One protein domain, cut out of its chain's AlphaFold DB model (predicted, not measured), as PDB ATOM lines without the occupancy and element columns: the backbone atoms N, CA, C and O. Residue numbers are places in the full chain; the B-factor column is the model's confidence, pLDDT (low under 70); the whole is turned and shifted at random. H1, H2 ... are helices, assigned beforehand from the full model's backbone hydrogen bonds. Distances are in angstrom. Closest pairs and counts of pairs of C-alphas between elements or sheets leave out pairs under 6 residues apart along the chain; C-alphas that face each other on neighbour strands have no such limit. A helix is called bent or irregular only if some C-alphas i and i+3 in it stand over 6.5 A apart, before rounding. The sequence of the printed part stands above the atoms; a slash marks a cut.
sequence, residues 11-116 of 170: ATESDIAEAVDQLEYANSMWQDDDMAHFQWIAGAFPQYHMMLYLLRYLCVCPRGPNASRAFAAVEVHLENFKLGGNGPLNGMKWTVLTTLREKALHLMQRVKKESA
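Overview. This is residues 11 to 116 of the 170 residues of an uncharacterized protein of Fusarium oxysporum f. sp. lycopersici (strain 4287 / CBS 123668 / FGSC 9935 / NRRL 34936) (UniProt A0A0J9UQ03). The longest helix, H5, runs beside H3 in an elongated up-and-down bundle of four helices, H1, H3, H4 and H5, each running against the one before it. The irregular helix H2 lies across one end, where residues 32 to 37 stick out. The printed part has 106 residues with five named helices, H1 to H5 in order, and no named strand; its class is all helix. It is compact, with a radius of gyration of the C-alphas of 14.3 A and spans of 46 by 28 by 24 A.

Along the chain. H5, residues 92 to 116, measures 36.3 A and ends at C-alpha 116 (235.230, 226.986, 274.734). H3 is residues 48 to 60, and H4, residues 67 to 83, measures 24.7 A. H1, residues 13 to 28, measures 22.3 A from C-alpha 13 (213.394, 225.746, 285.152). H2, residues 33 to 44, is irregular: C-alphas 34 and 37 are 7.5 A apart.

Arrangement. H3 is the hub. It touches H5 the same way at a shallow tilt of 32 degrees, only just short of steep; their closest C-alphas, Cys 59 and Ala 104, are 4.7 A apart. H3 and H4 form a helical hairpin, closest at C-alphas 51 and 74, 5.9 A. H1 touches H4 the same way at a shallow tilt of 26 degrees, closest at C-alphas 20 and 70, 5.5 A. H1, with residues 16 to 23 alone, touches H3, closest at C-alphas 19 and 50, 6.7 A. H4 and H5 are near each other; H1 and H5 are apart. H2 is close to but not clearly touching H4, about perpendicular at 89 degrees, with C-alphas 43 and 81 closest at 6.3 A. Every O i to N i+4 pair is within hydrogen-bond range in H1, H3, H4 and H5; in H2, 3 of 8 are, beside 6 of 9 O i to N i+3 pairs.

Size, cuts and confidence. The farthest C-alphas, of His 37 and Glu 114, are 46.7 A apart. The printed part has no cut and no long link; pLDDT is under 70 at residues 85 to 90.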
ATOM      1  N   ALA A  11     211.514 218.360 285.242       76.38
ATOM      2  CA  ALA A  11     211.482 219.536 286.101       76.38
ATOM      3  C   ALA A  11     211.570 220.796 285.236       76.38
ATOM      4  O   ALA A  11     212.441 220.883 284.366       76.38
ATOM      5  N   THR A  12     210.659 221.744 285.439       88.69
ATOM      6  CA  THR A  12     210.746 223.023 284.739       88.69
ATOM      7  C   THR A  12     211.854 223.864 285.360       88.69
ATOM      8  O   THR A  12     212.200 223.701 286.528       88.69
ATOM      9  N   GLU A  13     212.398 224.816 284.605       91.25
ATOM     10  CA  GLU A  13     213.394 225.746 285.152       91.25
ATOM     11  C   GLU A  13     212.859 226.575 286.325       91.25
ATOM     12  O   GLU A  13     213.638 226.980 287.183       91.25
ATOM     13  N   SER A  14     211.542 226.792 286.388       94.44
ATOM     14  CA  SER A  14     210.898 227.431 287.537       94.44
ATOM     15  C   SER A  14     210.972 226.544 288.780       94.44
ATOM     16  O   SER A  14     211.332 227.035 289.844       94.44
ATOM     17  N   ASP A  15     210.693 225.243 288.640       94.62
ATOM     18  CA  ASP A  15     210.767 224.282 289.751       94.62
ATOM     19  C   ASP A  15     212.204 224.158 290.275       94.62
ATOM     20  O   ASP A  15     212.440 224.062 291.478       94.62
ATOM     21  N   ILE A  16     213.188 224.184 289.368       96.25
ATOM     22  CA  ILE A  16     214.604 224.163 289.744       96.25
ATOM     23  C   ILE A  16     214.993 225.450 290.461       96.25
ATOM     24  O   ILE A  16     215.656 225.370 291.489       96.25
ATOM     25  N   ALA A  17     214.585 226.616 289.961       97.38
ATOM     26  CA  ALA A  17     214.866 227.884 290.626       97.38
ATOM     27  C   ALA A  17     214.305 227.900 292.057       97.38
ATOM     28  O   ALA A  17     215.048 228.196 292.989       97.38
ATOM     29  N   GLU A  18     213.051 227.475 292.242       97.56
ATOM     30  CA  GLU A  18     212.436 227.365 293.567       97.56
ATOM     31  C   GLU A  18     213.194 226.374 294.461       97.56
ATOM     32  O   GLU A  18     213.501 226.676 295.613       97.56
ATOM     33  N   ALA A  19     213.573 225.206 293.936       97.06
ATOM     34  CA  ALA A  19     214.335 224.228 294.703       97.06
ATOM     35  C   ALA A  19     215.719 224.750 295.128       97.06
ATOM     36  O   ALA A  19     216.196 224.442 296.224       97.06
ATOM     37  N   VAL A  20     216.364 225.550 294.278       97.94
ATOM     38  CA  VAL A  20     217.623 226.221 294.607       97.94
ATOM     39  C   VAL A  20     217.411 227.276 295.688       97.94
ATOM     40  O   VAL A  20     218.164 227.271 296.658       97.94
ATOM     41  N   ASP A  21     216.373 228.110 295.580       97.81
ATOM     42  CA  ASP A  21     216.041 229.126 296.588       97.81
ATOM     43  C   ASP A  21     215.843 228.488 297.976       97.81
ATOM     44  O   ASP A  21     216.381 228.965 298.976       97.81
ATOM     45  N   GLN A  22     215.127 227.362 298.038       96.06
ATOM     46  CA  GLN A  22     214.904 226.619 299.283       96.06
ATOM     47  C   GLN A  22     216.208 226.064 299.872       96.06
ATOM     48  O   GLN A  22     216.422 226.130 301.085       96.06
ATOM     49  N   LEU A  23     217.098 225.517 299.037       95.94
ATOM     50  CA  LEU A  23     218.375 224.987 299.514       95.94
ATOM     51  C   LEU A  23     219.322 226.106 299.966       95.94
ATOM     52  O   LEU A  23     220.028 225.944 300.959       95.94
ATOM     53  N   GLU A  24     219.320 227.248 299.282       96.38
ATOM     54  CA  GLU A  24     220.074 228.435 299.689       96.38
ATOM     55  C   GLU A  24     219.558 229.008 301.013       96.38
ATOM     56  O   GLU A  24     220.366 229.322 301.885       96.38
ATOM     57  N   TYR A  25     218.240 229.055 301.218       93.81
ATOM     58  CA  TYR A  25     217.654 229.416 302.511       93.81
ATOM     59  C   TYR A  25     218.061 228.426 303.614       93.81
ATOM     60  O   TYR A  25     218.462 228.812 304.713       93.81
ATOM     61  N   ALA A  26     218.058 227.126 303.308       91.44
ATOM     62  CA  ALA A  26     218.572 226.117 304.229       91.44
ATOM     63  C   ALA A  26     220.071 226.288 304.522       91.44
ATOM     64  O   ALA A  26     220.519 225.953 305.616       91.44
ATOM     65  N   ASN A  27     220.850 226.818 303.580       92.38
ATOM     66  CA  ASN A  27     222.261 227.128 303.782       92.38
ATOM     67  C   ASN A  27     222.467 228.389 304.625       92.38
ATOM     68  O   ASN A  27     223.353 228.383 305.478       92.38
ATOM     69  N   SER A  28     221.662 229.441 304.439       91.25
ATOM     70  CA  SER A  28     221.773 230.664 305.247       91.25
ATOM     71  C   SER A  28     221.485 230.397 306.720       91.25
ATOM     72  O   SER A  28     222.118 230.990 307.584       91.25
ATOM     73  N   MET A  29     220.608 229.432 307.010       87.19
ATOM     74  CA  MET A  29     220.334 228.962 308.368       87.19
ATOM     75  C   MET A  29     221.580 228.444 309.117       87.19
ATOM     76  O   MET A  29     221.641 228.531 310.340       87.19
ATOM     77  N   TRP A  30     222.597 227.934 308.412       85.00
ATOM     78  CA  TRP A  30     223.861 227.515 309.038       85.00
ATOM     79  C   TRP A  30     224.774 228.684 309.416       85.00
ATOM     80  O   TRP A  30     225.691 228.503 310.211       85.00
ATOM     81  N   GLN A  31     224.548 229.863 308.840       84.12
ATOM     82  CA  GLN A  31     225.357 231.065 309.061       84.12
ATOM     83  C   GLN A  31     224.661 232.066 309.991       84.12
ATOM     84  O   GLN A  31     225.209 233.129 310.262       84.12
ATOM     85  N   ASP A  32     223.454 231.739 310.451       88.25
ATOM     86  CA  ASP A  32     222.671 232.579 311.344       88.25
ATOM     87  C   ASP A  32     223.126 232.377 312.799       88.25
ATOM     88  O   ASP A  32     222.940 231.304 313.387       88.25
ATOM     89  N   ASP A  33     223.734 233.421 313.368       88.56
ATOM     90  CA  ASP A  33     224.241 233.440 314.743       88.56
ATOM     91  C   ASP A  33     223.120 233.226 315.771       88.56
ATOM     92  O   ASP A  33     223.327 232.535 316.773       88.56
ATOM     93  N   ASP A  34     221.909 233.733 315.503       90.44
ATOM     94  CA  ASP A  34     220.754 233.546 316.390       90.44
ATOM     95  C   ASP A  34     220.318 232.073 316.423       90.44
ATOM     96  O   ASP A  34     219.724 231.597 317.398       90.44
ATOM     97  N   MET A  35     220.662 231.313 315.379       85.44
ATOM     98  CA  MET A  35     220.374 229.889 315.288       85.44
ATOM     99  C   MET A  35     221.516 228.978 315.732       85.44
ATOM    100  O   MET A  35     221.331 227.759 315.719       85.44
ATOM    101  N   ALA A  36     222.662 229.503 316.177       84.75
ATOM    102  CA  ALA A  36     223.830 228.695 316.545       84.75
ATOM    103  C   ALA A  36     223.490 227.554 317.530       84.75
ATOM    104  O   ALA A  36     223.934 226.416 317.372       84.75
ATOM    105  N   HIS A  37     222.615 227.818 318.506       85.56
ATOM    106  CA  HIS A  37     222.162 226.823 319.489       85.56
ATOM    107  C   HIS A  37     221.201 225.758 318.930       85.56
ATOM    108  O   HIS A  37     220.982 224.728 319.571       85.56
ATOM    109  N   PHE A  38     220.638 225.982 317.743       84.56
ATOM    110  CA  PHE A  38     219.672 225.113 317.068       84.56
ATOM    111  C   PHE A  38     220.234 224.457 315.798       84.56
ATOM    112  O   PHE A  38     219.543 223.647 315.180       84.56
ATOM    113  N   GLN A  39     221.491 224.728 315.429       82.50
ATOM    114  CA  GLN A  39     222.144 224.158 314.238       82.50
ATOM    115  C   GLN A  39     222.151 222.624 314.219       82.50
ATOM    116  O   GLN A  39     222.130 222.009 313.152       82.50
ATOM    117  N   TRP A  40     222.090 221.984 315.392       81.25
ATOM    118  CA  TRP A  40     221.954 220.531 315.499       81.25
ATOM    119  C   TRP A  40     220.718 219.993 314.757       81.25
ATOM    120  O   TRP A  40     220.755 218.861 314.283       81.25
ATOM    121  N   ILE A  41     219.646 220.783 314.603       82.56
ATOM    122  CA  ILE A  41     218.441 220.389 313.854       82.56
ATOM    123  C   ILE A  41     218.774 220.227 312.372       82.56
ATOM    124  O   ILE A  41     218.398 219.227 311.763       82.56
ATOM    125  N   ALA A  42     219.519 221.172 311.797       78.50
ATOM    126  CA  ALA A  42     219.964 221.081 310.410       78.50
ATOM    127  C   ALA A  42     220.922 219.892 310.206       78.50
ATOM    128  O   ALA A  42     220.896 219.238 309.163       78.50
ATOM    129  N   GLY A  43     221.709 219.560 311.235       78.00
ATOM    130  CA  GLY A  43     222.528 218.350 311.272       78.00
ATOM    131  C   GLY A  43     221.727 217.047 311.402       78.00
ATOM    132  O   GLY A  43     222.114 216.041 310.814       78.00
ATOM    133  N   ALA A  44     220.612 217.048 312.132       81.50
ATOM    134  CA  ALA A  44     219.746 215.882 312.312       81.50
ATOM    135  C   ALA A  44     218.834 215.625 311.098       81.50
ATOM    136  O   ALA A  44     218.497 214.476 310.808       81.50
ATOM    137  N   PHE A  45     218.464 216.685 310.372       81.50
ATOM    138  CA  PHE A  45     217.563 216.636 309.217       81.50
ATOM    139  C   PHE A  45     218.171 217.308 307.971       81.50
ATOM    140  O   PHE A  45     217.649 218.314 307.481       81.50
ATOM    141  N   PRO A  46     219.265 216.756 307.420       82.94
ATOM    142  CA  PRO A  46     219.844 217.234 306.168       82.94
ATOM    143  C   PRO A  46     218.855 217.191 305.004       82.94
ATOM    144  O   PRO A  46     218.045 216.267 304.871       82.94
ATOM    145  N   GLN A  47     218.998 218.145 304.083       90.19
ATOM    146  CA  GLN A  47     218.127 218.298 302.915       90.19
ATOM    147  C   GLN A  47     218.485 217.306 301.791       90.19
ATOM    148  O   GLN A  47     218.687 217.680 300.635       90.19
ATOM    149  N   TYR A  48     218.564 216.007 302.114       88.75
ATOM    150  CA  TYR A  48     218.941 214.947 301.169       88.75
ATOM    151  C   TYR A  48     218.044 214.903 299.930       88.75
ATOM    152  O   TYR A  48     218.534 214.663 298.829       88.75
ATOM    153  N   HIS A  49     216.745 215.147 300.097       91.06
ATOM    154  CA  HIS A  49     215.788 215.146 298.994       91.06
ATOM    155  C   HIS A  49     216.045 216.297 298.011       91.06
ATOM    156  O   HIS A  49     216.022 216.070 296.803       91.06
ATOM    157  N   MET A  50     216.373 217.492 298.516       94.25
ATOM    158  CA  MET A  50     216.701 218.662 297.692       94.25
ATOM    159  C   MET A  50     217.998 218.447 296.921       94.25
ATOM    160  O   MET A  50     218.035 218.626 295.705       94.25
ATOM    161  N   MET A  51     219.049 217.984 297.605       94.94
ATOM    162  CA  MET A  51     220.322 217.676 296.951       94.94
ATOM    163  C   MET A  51     220.155 216.589 295.884       94.94
ATOM    164  O   MET A  51     220.663 216.739 294.776       94.94
ATOM    165  N   LEU A  52     219.402 215.523 296.174       94.25
ATOM    166  CA  LEU A  52     219.130 214.455 295.211       94.25
ATOM    167  C   LEU A  52     218.386 214.983 293.979       94.25
ATOM    168  O   LEU A  52     218.756 214.653 292.851       94.25
ATOM    169  N   TYR A  53     217.348 215.793 294.192       95.00
ATOM    170  CA  TYR A  53     216.548 216.381 293.123       95.00
ATOM    171  C   TYR A  53     217.395 217.268 292.202       95.00
ATOM    172  O   TYR A  53     217.418 217.045 290.989       95.00
ATOM    173  N   LEU A  54     218.162 218.201 292.777       96.56
ATOM    174  CA  LEU A  54     219.024 219.109 292.021       96.56
ATOM    175  C   LEU A  54     220.146 218.360 291.297       96.56
ATOM    176  O   LEU A  54     220.340 218.556 290.100       96.56
ATOM    177  N   LEU A  55     220.852 217.448 291.969       95.88
ATOM    178  CA  LEU A  55     221.936 216.681 291.349       95.88
ATOM    179  C   LEU A  55     221.440 215.781 290.210       95.88
ATOM    180  O   LEU A  55     222.116 215.639 289.188       95.88
ATOM    181  N   ARG A  56     220.243 215.200 290.351       93.50
ATOM    182  CA  ARG A  56     219.600 214.443 289.274       93.50
ATOM    183  C   ARG A  56     219.295 215.342 288.082       93.50
ATOM    184  O   ARG A  56     219.589 214.946 286.956       93.50
ATOM    185  N   TYR A  57     218.715 216.517 288.323       93.06
ATOM    186  CA  TYR A  57     218.456 217.492 287.269       93.06
ATOM    187  C   TYR A  57     219.755 217.889 286.554       93.06
ATOM    188  O   TYR A  57     219.809 217.812 285.333       93.06
ATOM    189  N   LEU A  58     220.835 218.187 287.283       94.19
ATOM    190  CA  LEU A  58     222.131 218.568 286.703       94.19
ATOM    191  C   LEU A  58     222.773 217.461 285.857       94.19
ATOM    192  O   LEU A  58     223.456 217.747 284.876       94.19
ATOM    193  N   CYS A  59     222.540 216.193 286.205       92.56
ATOM    194  CA  CYS A  59     222.983 215.065 285.388       92.56
ATOM    195  C   CYS A  59     222.253 214.959 284.039       92.56
ATOM    196  O   CYS A  59     222.742 214.254 283.159       92.56
ATOM    197  N   VAL A  60     221.086 215.592 283.896       88.31
ATOM    198  CA  VAL A  60     220.273 215.581 282.669       88.31
ATOM    199  C   VAL A  60     220.383 216.912 281.922       88.31
ATOM    200  O   VAL A  60     220.524 216.912 280.708       88.31
ATOM    201  N   CYS A  61     220.373 218.040 282.634       91.06
ATOM    202  CA  CYS A  61     220.430 219.392 282.081       91.06
ATOM    203  C   CYS A  61     221.650 220.172 282.619       91.06
ATOM    204  O   CYS A  61     221.505 221.165 283.336       91.06
ATOM    205  N   PRO A  62     222.888 219.771 282.272       92.38
ATOM    206  CA  PRO A  62     224.103 220.447 282.744       92.38
ATOM    207  C   PRO A  62     224.287 221.866 282.166       92.38
ATOM    208  O   PRO A  62     225.163 222.600 282.618       92.38
ATOM    209  N   ARG A  63     223.490 222.238 281.151       93.44
ATOM    210  CA  ARG A  63     223.485 223.545 280.462       93.44
ATOM    211  C   ARG A  63     222.383 224.495 280.942       93.44
ATOM    212  O   ARG A  63     222.309 225.609 280.432       93.44
ATOM    213  N   GLY A  64     221.516 224.059 281.857       90.62
ATOM    214  CA  GLY A  64     220.360 224.847 282.275       90.62
ATOM    215  C   GLY A  64     220.749 226.201 282.886       90.62
ATOM    216  O   GLY A  64     221.830 226.321 283.473       90.62
ATOM    217  N   PRO A  65     219.884 227.225 282.797       93.94
ATOM    218  CA  PRO A  65     220.159 228.558 283.338       93.94
ATOM    219  C   PRO A  65     220.446 228.533 284.846       93.94
ATOM    220  O   PRO A  65     221.269 229.308 285.330       93.94
ATOM    221  N   ASN A  66     219.838 227.596 285.580       95.69
ATOM    222  CA  ASN A  66     220.065 227.419 287.012       95.69
ATOM    223  C   ASN A  66     221.196 226.435 287.344       95.69
ATOM    224  O   ASN A  66     221.494 226.240 288.520       95.69
ATOM    225  N   ALA A  67     221.851 225.814 286.356       95.69
ATOM    226  CA  ALA A  67     222.741 224.680 286.601       95.69
ATOM    227  C   ALA A  67     223.933 225.036 287.509       95.69
ATOM    228  O   ALA A  67     224.232 224.332 288.473       95.69
ATOM    229  N   SER A  68     224.588 226.170 287.245       97.19
ATOM    230  CA  SER A  68     225.716 226.627 288.066       97.19
ATOM    231  C   SER A  68     225.286 226.991 289.488       97.19
ATOM    232  O   SER A  68     225.992 226.665 290.440       97.19
ATOM    233  N   ARG A  69     224.136 227.662 289.628       98.00
ATOM    234  CA  ARG A  69     223.597 228.098 290.922       98.00
ATOM    235  C   ARG A  69     223.183 226.889 291.761       98.00
ATOM    236  O   ARG A  69     223.591 226.772 292.910       98.00
ATOM    237  N   ALA A  70     222.484 225.937 291.146       97.94
ATOM    238  CA  ALA A  70     222.088 224.684 291.773       97.94
ATOM    239  C   ALA A  70     223.288 223.867 292.255       97.94
ATOM    240  O   ALA A  70     223.290 223.403 293.393       97.94
ATOM    241  N   PHE A  71     224.323 223.714 291.420       98.00
ATOM    242  CA  PHE A  71     225.527 222.991 291.826       98.00
ATOM    243  C   PHE A  71     226.206 223.677 293.020       98.00
ATOM    244  O   PHE A  71     226.521 223.012 294.000       98.00
ATOM    245  N   ALA A  72     226.359 225.005 292.986       98.25
ATOM    246  CA  ALA A  72     226.947 225.766 294.089       98.25
ATOM    247  C   ALA A  72     226.141 225.651 295.397       98.25
ATOM    248  O   ALA A  72     226.725 225.439 296.457       98.25
ATOM    249  N   ALA A  73     224.808 225.729 295.335       97.69
ATOM    250  CA  ALA A  73     223.950 225.568 296.509       97.69
ATOM    251  C   ALA A  73     224.091 224.173 297.144       97.69
ATOM    252  O   ALA A  73     224.128 224.051 298.370       97.69
ATOM    253  N   VAL A  74     224.218 223.128 296.317       96.81
ATOM    254  CA  VAL A  74     224.505 221.767 296.791       96.81
ATOM    255  C   VAL A  74     225.873 221.703 297.463       96.81
ATOM    256  O   VAL A  74     225.953 221.186 298.571       96.81
ATOM    257  N   GLU A  75     226.924 222.262 296.858       96.31
ATOM    258  CA  GLU A  75     228.268 222.274 297.453       96.31
ATOM    259  C   GLU A  75     228.279 222.872 298.856       96.31
ATOM    260  O   GLU A  75     228.748 222.228 299.794       96.31
ATOM    261  N   VAL A  76     227.683 224.055 299.010       94.75
ATOM    262  CA  VAL A  76     227.588 224.731 300.306       94.75
ATOM    263  C   VAL A  76     226.842 223.861 301.321       94.75
ATOM    264  O   VAL A  76     227.282 223.731 302.460       94.75
ATOM    265  N   HIS A  77     225.753 223.199 300.918       92.50
ATOM    266  CA  HIS A  77     224.999 222.335 301.829       92.50
ATOM    267  C   HIS A  77     225.811 221.113 302.281       92.50
ATOM    268  O   HIS A  77     225.793 220.745 303.458       92.50
ATOM    269  N   LEU A  78     226.554 220.492 301.358       89.81
ATOM    270  CA  LEU A  78     227.441 219.369 301.660       89.81
ATOM    271  C   LEU A  78     228.579 219.792 302.602       89.81
ATOM    272  O   LEU A  78     228.972 219.015 303.470       89.81
ATOM    273  N   GLU A  79     229.122 220.998 302.435       89.12
ATOM    274  CA  GLU A  79     230.169 221.558 303.299       89.12
ATOM    275  C   GLU A  79     229.653 221.883 304.700       89.12
ATOM    276  O   GLU A  79     230.252 221.436 305.681       89.12
ATOM    277  N   ASN A  80     228.512 222.567 304.804       87.12
ATOM    278  CA  ASN A  80     227.856 222.866 306.078       87.12
ATOM    279  C   ASN A  80     227.632 221.590 306.898       87.12
ATOM    280  O   ASN A  80     227.934 221.536 308.091       87.12
ATOM    281  N   PHE A  81     227.190 220.521 306.236       80.81
ATOM    282  CA  PHE A  81     226.951 219.252 306.907       80.81
ATOM    283  C   PHE A  81     228.236 218.572 307.408       80.81
ATOM    284  O   PHE A  81     228.217 217.936 308.459       80.81
ATOM    285  N   LYS A  82     229.360 218.719 306.691       79.62
ATOM    286  CA  LYS A  82     230.674 218.229 307.154       79.62
ATOM    287  C   LYS A  82     231.180 219.012 308.365       79.62
ATOM    288  O   LYS A  82     231.825 218.432 309.233       79.62
ATOM    289  N   LEU A  83     230.924 220.320 308.407       75.50
ATOM    290  CA  LEU A  83     231.372 221.204 309.486       75.50
ATOM    291  C   LEU A  83     230.552 221.035 310.772       75.50
ATOM    292  O   LEU A  83     231.100 221.200 311.858       75.50
ATOM    293  N   GLY A  84     229.276 220.648 310.667       70.25
ATOM    294  CA  GLY A  84     228.345 220.504 311.794       70.25
ATOM    295  C   GLY A  84     228.656 219.392 312.808       70.25
ATOM    296  O   GLY A  84     227.790 219.049 313.606       70.25
ATOM    297  N   GLY A  85     229.846 218.785 312.780       63.41
ATOM    298  CA  GLY A  85     230.259 217.751 313.739       63.41
ATOM    299  C   GLY A  85     229.531 216.413 313.588       63.41
ATOM    300  O   GLY A  85     229.798 215.476 314.342       63.41
ATOM    301  N   ASN A  86     228.656 216.294 312.591       62.91
ATOM    302  CA  ASN A  86     228.163 215.012 312.129       62.91
ATOM    303  C   ASN A  86     229.376 214.222 311.637       62.91
ATOM    304  O   ASN A  86     230.168 214.733 310.846       62.91
ATOM    305  N   GLY A  87     229.574 213.016 312.174       58.19
ATOM    306  CA  GLY A  87     230.722 212.168 311.853       58.19
ATOM    307  C   GLY A  87     230.899 211.924 310.344       58.19
ATOM    308  O   GLY A  87     230.088 212.381 309.535       58.19
ATOM    309  N   PRO A  88     231.955 211.195 309.933       55.22
ATOM    310  CA  PRO A  88     232.215 210.936 308.523       55.22
ATOM    311  C   PRO A  88     230.943 210.455 307.834       55.22
ATOM    312  O   PRO A  88     230.306 209.497 308.273       55.22
ATOM    313  N   LEU A  89     230.578 211.180 306.782       60.72
ATOM    314  CA  LEU A  89     229.340 210.983 306.052       60.72
ATOM    315  C   LEU A  89     229.284 209.553 305.539       60.72
ATOM    316  O   LEU A  89     230.059 209.166 304.666       60.72
ATOM    317  N   ASN A  90     228.414 208.755 306.146       64.12
ATOM    318  CA  ASN A  90     228.352 207.324 305.933       64.12
ATOM    319  C   ASN A  90     226.952 206.901 305.483       64.12
ATOM    320  O   ASN A  90     225.957 207.611 305.639       64.12
ATOM    321  N   GLY A  91     226.898 205.727 304.865       75.69
ATOM    322  CA  GLY A  91     225.660 205.131 304.391       75.69
ATOM    323  C   GLY A  91     225.291 205.485 302.951       75.69
ATOM    324  O   GLY A  91     225.799 206.412 302.320       75.69
ATOM    325  N   MET A  92     224.355 204.699 302.432       76.69
ATOM    326  CA  MET A  92     223.980 204.668 301.019       76.69
ATOM    327  C   MET A  92     223.470 206.011 300.486       76.69
ATOM    328  O   MET A  92     223.774 206.377 299.353       76.69
ATOM    329  N   LYS A  93     222.730 206.777 301.303       81.69
ATOM    330  CA  LYS A  93     222.226 208.104 300.909       81.69
ATOM    331  C   LYS A  93     223.372 209.038 300.533       81.69
ATOM    332  O   LYS A  93     223.276 209.754 299.542       81.69
ATOM    333  N   TRP A  94     224.460 208.995 301.300       82.75
ATOM    334  CA  TRP A  94     225.636 209.802 301.028       82.75
ATOM    335  C   TRP A  94     226.345 209.356 299.754       82.75
ATOM    336  O   TRP A  94     226.585 210.188 298.886       82.75
ATOM    337  N   THR A  95     226.588 208.050 299.598       83.50
ATOM    338  CA  THR A  95     227.209 207.489 298.389       83.50
ATOM    339  C   THR A  95     226.452 207.893 297.124       83.50
ATOM    340  O   THR A  95     227.055 208.350 296.156       83.50
ATOM    341  N   VAL A  96     225.117 207.804 297.139       86.69
ATOM    342  CA  VAL A  96     224.283 208.235 296.007       86.69
ATOM    343  C   VAL A  96     224.496 209.719 295.695       86.69
ATOM    344  O   VAL A  96     224.679 210.084 294.532       86.69
ATOM    345  N   LEU A  97     224.502 210.582 296.713       90.56
ATOM    346  CA  LEU A  97     224.687 212.022 296.529       90.56
ATOM    347  C   LEU A  97     226.091 212.372 296.029       90.56
ATOM    348  O   LEU A  97     226.213 213.180 295.110       90.56
ATOM    349  N   THR A  98     227.150 211.757 296.561       89.44
ATOM    350  CA  THR A  98     228.520 212.035 296.108       89.44
ATOM    351  C   THR A  98     228.754 211.563 294.682       89.44
ATOM    352  O   THR A  98     229.327 212.306 293.888       89.44
ATOM    353  N   THR A  99     228.245 210.388 294.309       88.69
ATOM    354  CA  THR A  99     228.340 209.900 292.928       88.69
ATOM    355  C   THR A  99     227.571 210.792 291.959       88.69
ATOM    356  O   THR A  99     228.088 211.135 290.893       88.69
ATOM    357  N   LEU A 100     226.347 211.206 292.304       92.38
ATOM    358  CA  LEU A 100     225.582 212.118 291.450       92.38
ATOM    359  C   LEU A 100     226.265 213.481 291.325       92.38
ATOM    360  O   LEU A 100     226.309 214.033 290.227       92.38
ATOM    361  N   ARG A 101     226.850 213.994 292.410       95.75
ATOM    362  CA  ARG A 101     227.662 215.217 292.406       95.75
ATOM    363  C   ARG A 101     228.856 215.100 291.462       95.75
ATOM    364  O   ARG A 101     229.050 215.974 290.623       95.75
ATOM    365  N   GLU A 102     229.645 214.035 291.568       95.56
ATOM    366  CA  GLU A 102     230.807 213.802 290.699       95.56
ATOM    367  C   GLU A 102     230.400 213.689 289.227       95.56
ATOM    368  O   GLU A 102     231.014 214.309 288.354       95.56
ATOM    369  N   LYS A 103     229.319 212.954 288.948       93.44
ATOM    370  CA  LYS A 103     228.764 212.826 287.600       93.44
ATOM    371  C   LYS A 103     228.292 214.172 287.047       93.44
ATOM    372  O   LYS A 103     228.642 214.509 285.916       93.44
ATOM    373  N   ALA A 104     227.529 214.939 287.827       94.81
ATOM    374  CA  ALA A 104     227.057 216.267 287.445       94.81
ATOM    375  C   ALA A 104     228.237 217.198 287.135       94.81
ATOM    376  O   ALA A 104     228.276 217.800 286.063       94.81
ATOM    377  N   LEU A 105     229.249 217.232 288.008       96.75
ATOM    378  CA  LEU A 105     230.460 218.026 287.807       96.75
ATOM    379  C   LEU A 105     231.170 217.658 286.499       96.75
ATOM    380  O   LEU A 105     231.525 218.539 285.715       96.75
ATOM    381  N   HIS A 106     231.350 216.363 286.237       95.19
ATOM    382  CA  HIS A 106     231.985 215.887 285.012       95.19
ATOM    383  C   HIS A 106     231.206 216.306 283.753       95.19
ATOM    384  O   HIS A 106     231.802 216.767 282.777       95.19
ATOM    385  N   LEU A 107     229.875 216.198 283.769       92.62
ATOM    386  CA  LEU A 107     229.018 216.623 282.658       92.62
ATOM    387  C   LEU A 107     229.076 218.140 282.432       92.62
ATOM    388  O   LEU A 107     229.277 218.582 281.302       92.62
ATOM    389  N   MET A 108     228.993 218.936 283.498       94.69
ATOM    390  CA  MET A 108     229.106 220.397 283.423       94.69
ATOM    391  C   MET A 108     230.480 220.843 282.896       94.69
ATOM    392  O   MET A 108     230.575 221.762 282.082       94.69
ATOM    393  N   GLN A 109     231.562 220.166 283.293       95.00
ATOM    394  CA  GLN A 109     232.907 220.439 282.775       95.00
ATOM    395  C   GLN A 109     233.046 220.099 281.288       95.00
ATOM    396  O   GLN A 109     233.685 220.853 280.553       95.00
ATOM    397  N   ARG A 110     232.458 218.985 280.831       93.94
ATOM    398  CA  ARG A 110     232.428 218.619 279.405       93.94
ATOM    399  C   ARG A 110     231.721 219.683 278.574       93.94
ATOM    400  O   ARG A 110     232.307 220.194 277.626       93.94
ATOM    401  N   VAL A 111     230.532 220.092 279.010       91.88
ATOM    402  CA  VAL A 111     229.755 221.177 278.399       91.88
ATOM    403  C   VAL A 111     230.569 222.467 278.294       91.88
ATOM    404  O   VAL A 111     230.596 223.093 277.236       91.88
ATOM    405  N   LYS A 112     231.267 222.850 279.372       91.62
ATOM    406  CA  LYS A 112     232.100 224.059 279.399       91.62
ATOM    407  C   LYS A 112     233.256 223.986 278.394       91.62
ATOM    408  O   LYS A 112     233.547 224.975 277.724       91.62
ATOM    409  N   LYS A 113     233.898 222.820 278.258       91.56
ATOM    410  CA  LYS A 113     234.969 222.592 277.270       91.56
ATOM    411  C   LYS A 113     234.448 222.666 275.835       91.56
ATOM    412  O   LYS A 113     235.081 223.312 275.008       91.56
ATOM    413  N   GLU A 114     233.289 222.073 275.559       90.25
ATOM    414  CA  GLU A 114     232.637 222.141 274.242       90.25
ATOM    415  C   GLU A 114     232.323 223.594 273.854       90.25
ATOM    416  O   GLU A 114     232.638 224.012 272.745       90.25
ATOM    417  N   SER A 115     231.812 224.411 274.785       83.88
ATOM    418  CA  SER A 115     231.554 225.836 274.518       83.88
ATOM    419  C   SER A 115     232.817 226.685 274.310       83.88
ATOM    420  O   SER A 115     232.762 227.695 273.614       83.88
ATOM    421  N   ALA A 116     233.954 226.285 274.892       78.00
ATOM    422  CA  ALA A 116     235.230 226.986 274.734       78.00
ATOM    423  C   ALA A 116     235.941 226.616 273.420       78.00
ATOM    424  O   ALA A 116     236.486 227.492 272.755       78.00
TER     425      ALA A 116